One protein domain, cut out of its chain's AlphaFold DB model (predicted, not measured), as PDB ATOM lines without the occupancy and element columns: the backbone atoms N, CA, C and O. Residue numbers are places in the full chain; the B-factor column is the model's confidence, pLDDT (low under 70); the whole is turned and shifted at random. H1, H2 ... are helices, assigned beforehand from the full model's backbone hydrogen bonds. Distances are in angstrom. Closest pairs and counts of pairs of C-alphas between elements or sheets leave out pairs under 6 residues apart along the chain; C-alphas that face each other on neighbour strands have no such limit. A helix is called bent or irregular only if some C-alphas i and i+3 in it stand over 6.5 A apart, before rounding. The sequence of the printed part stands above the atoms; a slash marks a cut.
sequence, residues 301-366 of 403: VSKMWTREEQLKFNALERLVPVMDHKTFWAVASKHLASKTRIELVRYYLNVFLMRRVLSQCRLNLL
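AT A GLANCE: This is residues 301 to 366 of the 403 residues of the protein "ELM2 domain-containing protein" of Oryza rufipogon (UniProt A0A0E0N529). H1 and H2 form a short helical hairpin, and the longer H3, bent but nearly straight, crosses it with its first arm. Its far end sticks out at residues 359 to 362. The 66 printed residues, with three named helices in the order H1, H2, H3, are all helix in class and compact, with a radius of gyration of the C-alphas of 12.0 A and spans of 36 by 28 by 18 A.

HOW THE PARTS SIT: H1, residues 307 to 317, and H2, residues 325 to 335, touch as a hairpin, opposite ways at a shallow tilt of 23 degrees; their closest C-alphas, Phe 313 and Ala 332, are 7.3 A apart. H3, residues 341 to 362, was assigned as one helix by its hydrogen bonds but is bent, C-alphas 350 and 353 being 6.6 A apart; its arms H3a, residues 341 to 350, and H3b, residues 353 to 362, stand at a shallow tilt of 22 degrees. H2 and H3a only just touch, with 3 pairs of C-alphas within 8 A, the closest being Ser 333 and Arg 341 at 7.1 A, at a steep tilt of 69 degrees, only just short of about perpendicular. H1 and H3a are near each other; H3b is apart from H1 and H2. In H1, H2, H3a and H3b every O i to N i+4 pair is within hydrogen-bond range.

IN THESE COORDINATES: H1 begins at C-alpha 307 (180.709, 193.541, 164.473) and is 15.2 A long; H2 is 15.7 A, H3a 14.1 A and H3b 14.2 A, ending at C-alpha 362 (184.165, 204.651, 143.392).

THE WHOLE: The C-alphas farthest apart, Ser 338 and Asn 364, are 36.1 A apart. The printed part has no cut and no long link; pLDDT is under 70 at residues 319 to 323 and 364 to 366.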
ATOM      1  N   VAL A 301     170.038 198.781 159.103       86.81
ATOM      2  CA  VAL A 301     170.076 197.317 159.239       86.81
ATOM      3  C   VAL A 301     171.413 196.864 159.815       86.81
ATOM      4  O   VAL A 301     171.447 195.928 160.606       86.81
ATOM      5  N   SER A 302     172.515 197.546 159.486       87.06
ATOM      6  CA  SER A 302     173.834 197.184 160.007       87.06
ATOM      7  C   SER A 302     173.950 197.389 161.520       87.06
ATOM      8  O   SER A 302     174.664 196.638 162.173       87.06
ATOM      9  N   LYS A 303     173.191 198.325 162.111       86.75
ATOM     10  CA  LYS A 303     173.193 198.564 163.566       86.75
ATOM     11  C   LYS A 303     172.572 197.404 164.354       86.75
ATOM     12  O   LYS A 303     172.904 197.215 165.517       86.75
ATOM     13  N   MET A 304     171.718 196.597 163.718       87.38
ATOM     14  CA  MET A 304     171.115 195.391 164.309       87.38
ATOM     15  C   MET A 304     172.030 194.151 164.230       87.38
ATOM     16  O   MET A 304     171.619 193.040 164.581       87.38
ATOM     17  N   TRP A 305     173.248 194.317 163.709       90.62
ATOM     18  CA  TRP A 305     174.220 193.253 163.487       90.62
ATOM     19  C   TRP A 305     175.494 193.531 164.272       90.62
ATOM     20  O   TRP A 305     176.069 194.619 164.186       90.62
ATOM     21  N   THR A 306     175.962 192.525 165.005       92.56
ATOM     22  CA  THR A 306     177.220 192.617 165.756       92.56
ATOM     23  C   THR A 306     178.407 192.764 164.808       92.56
ATOM     24  O   THR A 306     178.356 192.361 163.641       92.56
ATOM     25  N   ARG A 307     179.512 193.335 165.297       90.00
ATOM     26  CA  ARG A 307     180.709 193.541 164.473       90.00
ATOM     27  C   ARG A 307     181.257 192.213 163.949       90.00
ATOM     28  O   ARG A 307     181.696 192.139 162.806       90.00
ATOM     29  N   GLU A 308     181.181 191.165 164.759       90.69
ATOM     30  CA  GLU A 308     181.595 189.807 164.421       90.69
ATOM     31  C   GLU A 308     180.741 189.232 163.284       90.69
ATOM     32  O   GLU A 308     181.281 188.659 162.338       90.69
ATOM     33  N   GLU A 309     179.418 189.406 163.335       91.25
ATOM     34  CA  GLU A 309     178.511 188.962 162.269       91.25
ATOM     35  C   GLU A 309     178.757 189.725 160.960       91.25
ATOM     36  O   GLU A 309     178.825 189.108 159.895       91.25
ATOM     37  N   GLN A 310     178.966 191.045 161.029       90.50
ATOM     38  CA  GLN A 310     179.297 191.852 159.850       90.50
ATOM     39  C   GLN A 310     180.630 191.422 159.223       90.50
ATOM     40  O   GLN A 310     180.728 191.309 158.002       90.50
ATOM     41  N   LEU A 311     181.651 191.136 160.040       88.38
ATOM     42  CA  LEU A 311     182.949 190.647 159.565       88.38
ATOM     43  C   LEU A 311     182.837 189.272 158.900       88.38
ATOM     44  O   LEU A 311     183.430 189.065 157.842       88.38
ATOM     45  N   LYS A 312     182.048 188.353 159.472       88.50
ATOM     46  CA  LYS A 312     181.752 187.056 158.841       88.50
ATOM     47  C   LYS A 312     181.094 187.244 157.477       88.50
ATOM     48  O   LYS A 312     181.507 186.606 156.516       88.50
ATOM     49  N   PHE A 313     180.117 188.146 157.373       87.75
ATOM     50  CA  PHE A 313     179.440 188.425 156.106       87.75
ATOM     51  C   PHE A 313     180.387 189.046 155.067       87.75
ATOM     52  O   PHE A 313     180.409 188.622 153.915       87.75
ATOM     53  N   ASN A 314     181.238 189.991 155.477       83.56
ATOM     54  CA  ASN A 314     182.255 190.585 154.602       83.56
ATOM     55  C   ASN A 314     183.312 189.559 154.153       83.56
ATOM     56  O   ASN A 314     183.868 189.672 153.066       83.56
ATOM     57  N   ALA A 315     183.609 188.536 154.958       84.19
ATOM     58  CA  ALA A 315     184.476 187.443 154.521       84.19
ATOM     59  C   ALA A 315     183.812 186.607 153.411       84.19
ATOM     60  O   ALA A 315     184.482 186.235 152.449       84.19
ATOM     61  N   LEU A 316     182.495 186.381 153.504       81.12
ATOM     62  CA  LEU A 316     181.722 185.725 152.443       81.12
ATOM     63  C   LEU A 316     181.703 186.550 151.150       81.12
ATOM     64  O   LEU A 316     181.700 185.954 150.080       81.12
ATOM     65  N   GLU A 317     181.778 187.886 151.227       72.00
ATOM     66  CA  GLU A 317     181.884 188.789 150.064       72.00
ATOM     67  C   GLU A 317     182.963 188.370 149.075       72.00
ATOM     68  O   GLU A 317     182.741 188.327 147.865       72.00
ATOM     69  N   ARG A 318     184.145 188.064 149.618       70.19
ATOM     70  CA  ARG A 318     185.332 187.713 148.840       70.19
ATOM     71  C   ARG A 318     185.160 186.384 148.119       70.19
ATOM     72  O   ARG A 318     185.838 186.140 147.131       70.19
ATOM     73  N   LEU A 319     184.249 185.550 148.611       69.00
ATOM     74  CA  LEU A 319     183.930 184.245 148.054       69.00
ATOM     75  C   LEU A 319     182.742 184.307 147.080       69.00
ATOM     76  O   LEU A 319     182.536 183.347 146.351       69.00
ATOM     77  N   VAL A 320     181.989 185.417 147.009       66.56
ATOM     78  CA  VAL A 320     180.821 185.553 146.111       66.56
ATOM     79  C   VAL A 320     181.162 185.334 144.631       66.56
ATOM     80  O   VAL A 320     180.418 184.600 143.995       66.56
ATOM     81  N   PRO A 321     182.264 185.870 144.062       61.75
ATOM     82  CA  PRO A 321     182.623 185.579 142.667       61.75
ATOM     83  C   PRO A 321     182.980 184.108 142.402       61.75
ATOM     84  O   PRO A 321     183.096 183.706 141.253       61.75
ATOM     85  N   VAL A 322     183.210 183.323 143.459       59.06
ATOM     86  CA  VAL A 322     183.702 181.938 143.394       59.06
ATOM     87  C   VAL A 322     182.601 180.930 143.745       59.06
ATOM     88  O   VAL A 322     182.714 179.756 143.406       59.06
ATOM     89  N   MET A 323     181.537 181.359 144.428       61.19
ATOM     90  CA  MET A 323     180.473 180.478 144.905       61.19
ATOM     91  C   MET A 323     179.193 180.648 144.095       61.19
ATOM     92  O   MET A 323     178.737 181.764 143.857       61.19
ATOM     93  N   ASP A 324     178.557 179.527 143.757       72.25
ATOM     94  CA  ASP A 324     177.195 179.542 143.240       72.25
ATOM     95  C   ASP A 324     176.213 180.075 144.306       72.25
ATOM     96  O   ASP A 324     176.443 180.018 145.524       72.25
ATOM     97  N   HIS A 325     175.072 180.608 143.860       70.69
ATOM     98  CA  HIS A 325     174.080 181.185 144.769       70.69
ATOM     99  C   HIS A 325     173.587 180.181 145.823       70.69
ATOM    100  O   HIS A 325     173.312 180.568 146.961       70.69
ATOM    101  N   LYS A 326     173.490 178.891 145.471       75.31
ATOM    102  CA  LYS A 326     173.043 177.836 146.391       75.31
ATOM    103  C   LYS A 326     174.055 177.616 147.519       75.31
ATOM    104  O   LYS A 326     173.648 177.584 148.684       75.31
ATOM    105  N   THR A 327     175.352 177.542 147.215       80.62
ATOM    106  CA  THR A 327     176.400 177.379 148.237       80.62
ATOM    107  C   THR A 327     176.538 178.629 149.093       80.62
ATOM    108  O   THR A 327     176.668 178.511 150.311       80.62
ATOM    109  N   PHE A 328     176.414 179.829 148.512       83.88
ATOM    110  CA  PHE A 328     176.480 181.078 149.277       83.88
ATOM    111  C   PHE A 328     175.479 181.112 150.438       83.88
ATOM    112  O   PHE A 328     175.871 181.320 151.590       83.88
ATOM    113  N   TRP A 329     174.195 180.856 150.168       86.31
ATOM    114  CA  TRP A 329     173.166 180.905 151.211       86.31
ATOM    115  C   TRP A 329     173.307 179.777 152.239       86.31
ATOM    116  O   TRP A 329     173.030 179.998 153.422       86.31
ATOM    117  N   ALA A 330     173.769 178.595 151.822       86.00
ATOM    118  CA  ALA A 330     174.043 177.485 152.733       86.00
ATOM    119  C   ALA A 330     175.181 177.824 153.712       86.00
ATOM    120  O   ALA A 330     175.045 177.633 154.924       86.00
ATOM    121  N   VAL A 331     176.278 178.395 153.206       85.88
ATOM    122  CA  VAL A 331     177.423 178.829 154.019       85.88
ATOM    123  C   VAL A 331     177.028 179.991 154.936       85.88
ATOM    124  O   VAL A 331     177.323 179.949 156.133       85.88
ATOM    125  N   ALA A 332     176.304 180.991 154.424       86.88
ATOM    126  CA  ALA A 332     175.817 182.114 155.224       86.88
ATOM    127  C   ALA A 332     174.951 181.639 156.400       86.88
ATOM    128  O   ALA A 332     175.198 182.029 157.540       86.88
ATOM    129  N   SER A 333     174.007 180.728 156.145       87.56
ATOM    130  CA  SER A 333     173.126 180.170 157.180       87.56
ATOM    131  C   SER A 333     173.899 179.370 158.233       87.56
ATOM    132  O   SER A 333     173.578 179.428 159.417       87.56
ATOM    133  N   LYS A 334     174.961 178.659 157.831       87.75
ATOM    134  CA  LYS A 334     175.811 177.889 158.750       87.75
ATOM    135  C   LYS A 334     176.628 178.784 159.690       87.75
ATOM    136  O   LYS A 334     176.747 178.482 160.874       87.75
ATOM    137  N   HIS A 335     177.214 179.869 159.180       86.44
ATOM    138  CA  HIS A 335     178.084 180.751 159.973       86.44
ATOM    139  C   HIS A 335     177.331 181.815 160.785       86.44
ATOM    140  O   HIS A 335     177.890 182.363 161.746       86.44
ATOM    141  N   LEU A 336     176.081 182.092 160.408       87.56
ATOM    142  CA  LEU A 336     175.179 183.062 161.030       87.56
ATOM    143  C   LEU A 336     173.910 182.364 161.539       87.56
ATOM    144  O   LEU A 336     172.799 182.810 161.279       87.56
ATOM    145  N   ALA A 337     174.083 181.267 162.281       85.69
ATOM    146  CA  ALA A 337     172.976 180.459 162.801       85.69
ATOM    147  C   ALA A 337     172.043 181.217 163.771       85.69
ATOM    148  O   ALA A 337     170.914 180.788 163.989       85.69
ATOM    149  N   SER A 338     172.492 182.345 164.337       88.56
ATOM    150  CA  SER A 338     171.670 183.260 165.144       88.56
ATOM    151  C   SER A 338     170.639 184.042 164.324       88.56
ATOM    152  O   SER A 338     169.738 184.640 164.907       88.56
ATOM    153  N   LYS A 339     170.782 184.084 162.993       90.00
ATOM    154  CA  LYS A 339     169.972 184.908 162.095       90.00
ATOM    155  C   LYS A 339     169.057 184.047 161.237       90.00
ATOM    156  O   LYS A 339     169.440 183.010 160.701       90.00
ATOM    157  N   THR A 340     167.835 184.524 161.048       91.56
ATOM    158  CA  THR A 340     166.868 183.920 160.132       91.56
ATOM    159  C   THR A 340     167.246 184.190 158.674       91.56
ATOM    160  O   THR A 340     167.927 185.167 158.348       91.56
ATOM    161  N   ARG A 341     166.727 183.374 157.746       89.81
ATOM    162  CA  ARG A 341     166.912 183.594 156.299       89.81
ATOM    163  C   ARG A 341     166.474 184.997 155.858       89.81
ATOM    164  O   ARG A 341     167.125 185.599 155.010       89.81
ATOM    165  N   ILE A 342     165.395 185.521 156.439       90.00
ATOM    166  CA  ILE A 342     164.874 186.859 156.122       90.00
ATOM    167  C   ILE A 342     165.878 187.934 156.537       90.00
ATOM    168  O   ILE A 342     166.140 188.854 155.766       90.00
ATOM    169  N   GLU A 343     166.471 187.817 157.724       90.25
ATOM    170  CA  GLU A 343     167.479 188.767 158.201       90.25
ATOM    171  C   GLU A 343     168.754 188.711 157.361       90.25
ATOM    172  O   GLU A 343     169.297 189.765 157.029       90.25
ATOM    173  N   LEU A 344     169.196 187.513 156.959       90.81
ATOM    174  CA  LEU A 344     170.341 187.336 156.061       90.81
ATOM    175  C   LEU A 344     170.110 188.041 154.719       90.81
ATOM    176  O   LEU A 344     170.957 188.814 154.274       90.81
ATOM    177  N   VAL A 345     168.951 187.815 154.093       88.81
ATOM    178  CA  VAL A 345     168.582 188.460 152.822       88.81
ATOM    179  C   VAL A 345     168.439 189.972 152.997       88.81
ATOM    180  O   VAL A 345     168.910 190.741 152.160       88.81
ATOM    181  N   ARG A 346     167.840 190.422 154.105       89.38
ATOM    182  CA  ARG A 346     167.695 191.848 154.411       89.38
ATOM    183  C   ARG A 346     169.056 192.527 154.535       89.38
ATOM    184  O   ARG A 346     169.234 193.589 153.945       89.38
ATOM    185  N   TYR A 347     169.999 191.931 155.263       90.19
ATOM    186  CA  TYR A 347     171.359 192.454 155.389       90.19
ATOM    187  C   TYR A 347     172.096 192.426 154.045       90.19
ATOM    188  O   TYR A 347     172.736 193.414 153.676       90.19
ATOM    189  N   TYR A 348     171.942 191.339 153.279       88.56
ATOM    190  CA  TYR A 348     172.523 191.208 151.945       88.56
ATOM    191  C   TYR A 348     172.102 192.362 151.024       88.56
ATOM    192  O   TYR A 348     172.949 193.035 150.447       88.56
ATOM    193  N   LEU A 349     170.800 192.631 150.916       87.31
ATOM    194  CA  LEU A 349     170.283 193.649 149.999       87.31
ATOM    195  C   LEU A 349     170.518 195.078 150.504       87.31
ATOM    196  O   LEU A 349     170.932 195.933 149.731       87.31
ATOM    197  N   ASN A 350     170.271 195.349 151.790       89.25
ATOM    198  CA  ASN A 350     170.307 196.720 152.316       89.25
ATOM    199  C   ASN A 350     171.716 197.226 152.626       89.25
ATOM    200  O   ASN A 350     171.964 198.426 152.540       89.25
ATOM    201  N   VAL A 351     172.620 196.335 153.037       88.31
ATOM    202  CA  VAL A 351     173.941 196.720 153.546       88.31
ATOM    203  C   VAL A 351     175.022 196.248 152.594       88.31
ATOM    204  O   VAL A 351     175.788 197.052 152.071       88.31
ATOM    205  N   PHE A 352     175.087 194.942 152.363       85.94
ATOM    206  CA  PHE A 352     176.177 194.331 151.616       85.94
ATOM    207  C   PHE A 352     176.192 194.761 150.146       85.94
ATOM    208  O   PHE A 352     177.191 195.303 149.678       85.94
ATOM    209  N   LEU A 353     175.079 194.575 149.431       85.44
ATOM    210  CA  LEU A 353     174.987 194.872 148.005       85.44
ATOM    211  C   LEU A 353     175.218 196.363 147.754       85.44
ATOM    212  O   LEU A 353     175.997 196.728 146.881       85.44
ATOM    213  N   MET A 354     174.633 197.220 148.595       85.62
ATOM    214  CA  MET A 354     174.818 198.669 148.513       85.62
ATOM    215  C   MET A 354     176.275 199.091 148.744       85.62
ATOM    216  O   MET A 354     176.798 199.916 147.995       85.62
ATOM    217  N   ARG A 355     176.964 198.515 149.741       86.00
ATOM    218  CA  ARG A 355     178.393 198.784 149.989       86.00
ATOM    219  C   ARG A 355     179.269 198.312 148.832       86.00
ATOM    220  O   ARG A 355     180.203 199.026 148.456       86.00
ATOM    221  N   ARG A 356     178.966 197.144 148.261       82.00
ATOM    222  CA  ARG A 356     179.683 196.589 147.107       82.00
ATOM    223  C   ARG A 356     179.535 197.487 145.884       82.00
ATOM    224  O   ARG A 356     180.549 197.903 145.330       82.00
ATOM    225  N   VAL A 357     178.301 197.842 145.520       83.44
ATOM    226  CA  VAL A 357     178.012 198.742 144.391       83.44
ATOM    227  C   VAL A 357     178.709 200.084 144.595       83.44
ATOM    228  O   VAL A 357     179.462 200.512 143.731       83.44
ATOM    229  N   LEU A 358     178.578 200.706 145.773       82.88
ATOM    230  CA  LEU A 358     179.251 201.974 146.076       82.88
ATOM    231  C   LEU A 358     180.778 201.880 145.927       82.88
ATOM    232  O   LEU A 358     181.410 202.812 145.430       82.88
ATOM    233  N   SER A 359     181.374 200.775 146.373       80.94
ATOM    234  CA  SER A 359     182.817 200.546 146.255       80.94
ATOM    235  C   SER A 359     183.232 200.401 144.793       80.94
ATOM    236  O   SER A 359     184.194 201.031 144.371       80.94
ATOM    237  N   GLN A 360     182.480 199.633 144.007       79.62
ATOM    238  CA  GLN A 360     182.741 199.446 142.582       79.62
ATOM    239  C   GLN A 360     182.544 200.741 141.776       79.62
ATOM    240  O   GLN A 360     183.401 201.061 140.954       79.62
ATOM    241  N   CYS A 361     181.511 201.540 142.075       79.81
ATOM    242  CA  CYS A 361     181.314 202.869 141.483       79.81
ATOM    243  C   CYS A 361     182.492 203.805 141.781       79.81
ATOM    244  O   CYS A 361     182.965 204.503 140.895       79.81
ATOM    245  N   ARG A 362     183.005 203.817 143.020       79.12
ATOM    246  CA  ARG A 362     184.165 204.651 143.392       79.12
ATOM    247  C   ARG A 362     185.459 204.226 142.713       79.12
ATOM    248  O   ARG A 362     186.344 205.057 142.534       79.12
ATOM    249  N   LEU A 363     185.585 202.942 142.400       76.25
ATOM    250  CA  LEU A 363     186.743 202.400 141.702       76.25
ATOM    251  C   LEU A 363     186.601 202.501 140.172       76.25
ATOM    252  O   LEU A 363     187.496 202.036 139.476       76.25
ATOM    253  N   ASN A 364     185.509 203.089 139.653       66.50
ATOM    254  CA  ASN A 364     185.147 203.097 138.227       66.50
ATOM    255  C   ASN A 364     185.179 201.690 137.594       66.50
ATOM    256  O   ASN A 364     185.468 201.536 136.413       66.50
ATOM    257  N   LEU A 365     184.924 200.651 138.398       60.84
ATOM    258  CA  LEU A 365     184.953 199.244 137.978       60.84
ATOM    259  C   LEU A 365     183.612 198.767 137.409       60.84
ATOM    260  O   LEU A 365     183.524 197.653 136.903       60.84
ATOM    261  N   LEU A 366     182.572 199.586 137.545       54.91
ATOM    262  CA  LEU A 366     181.286 199.398 136.900       54.91
ATOM    263  C   LEU A 366     181.057 200.601 135.991       54.91
ATOM    264  O   LEU A 366     180.791 201.702 136.478       54.91
TER     265      LEU A 366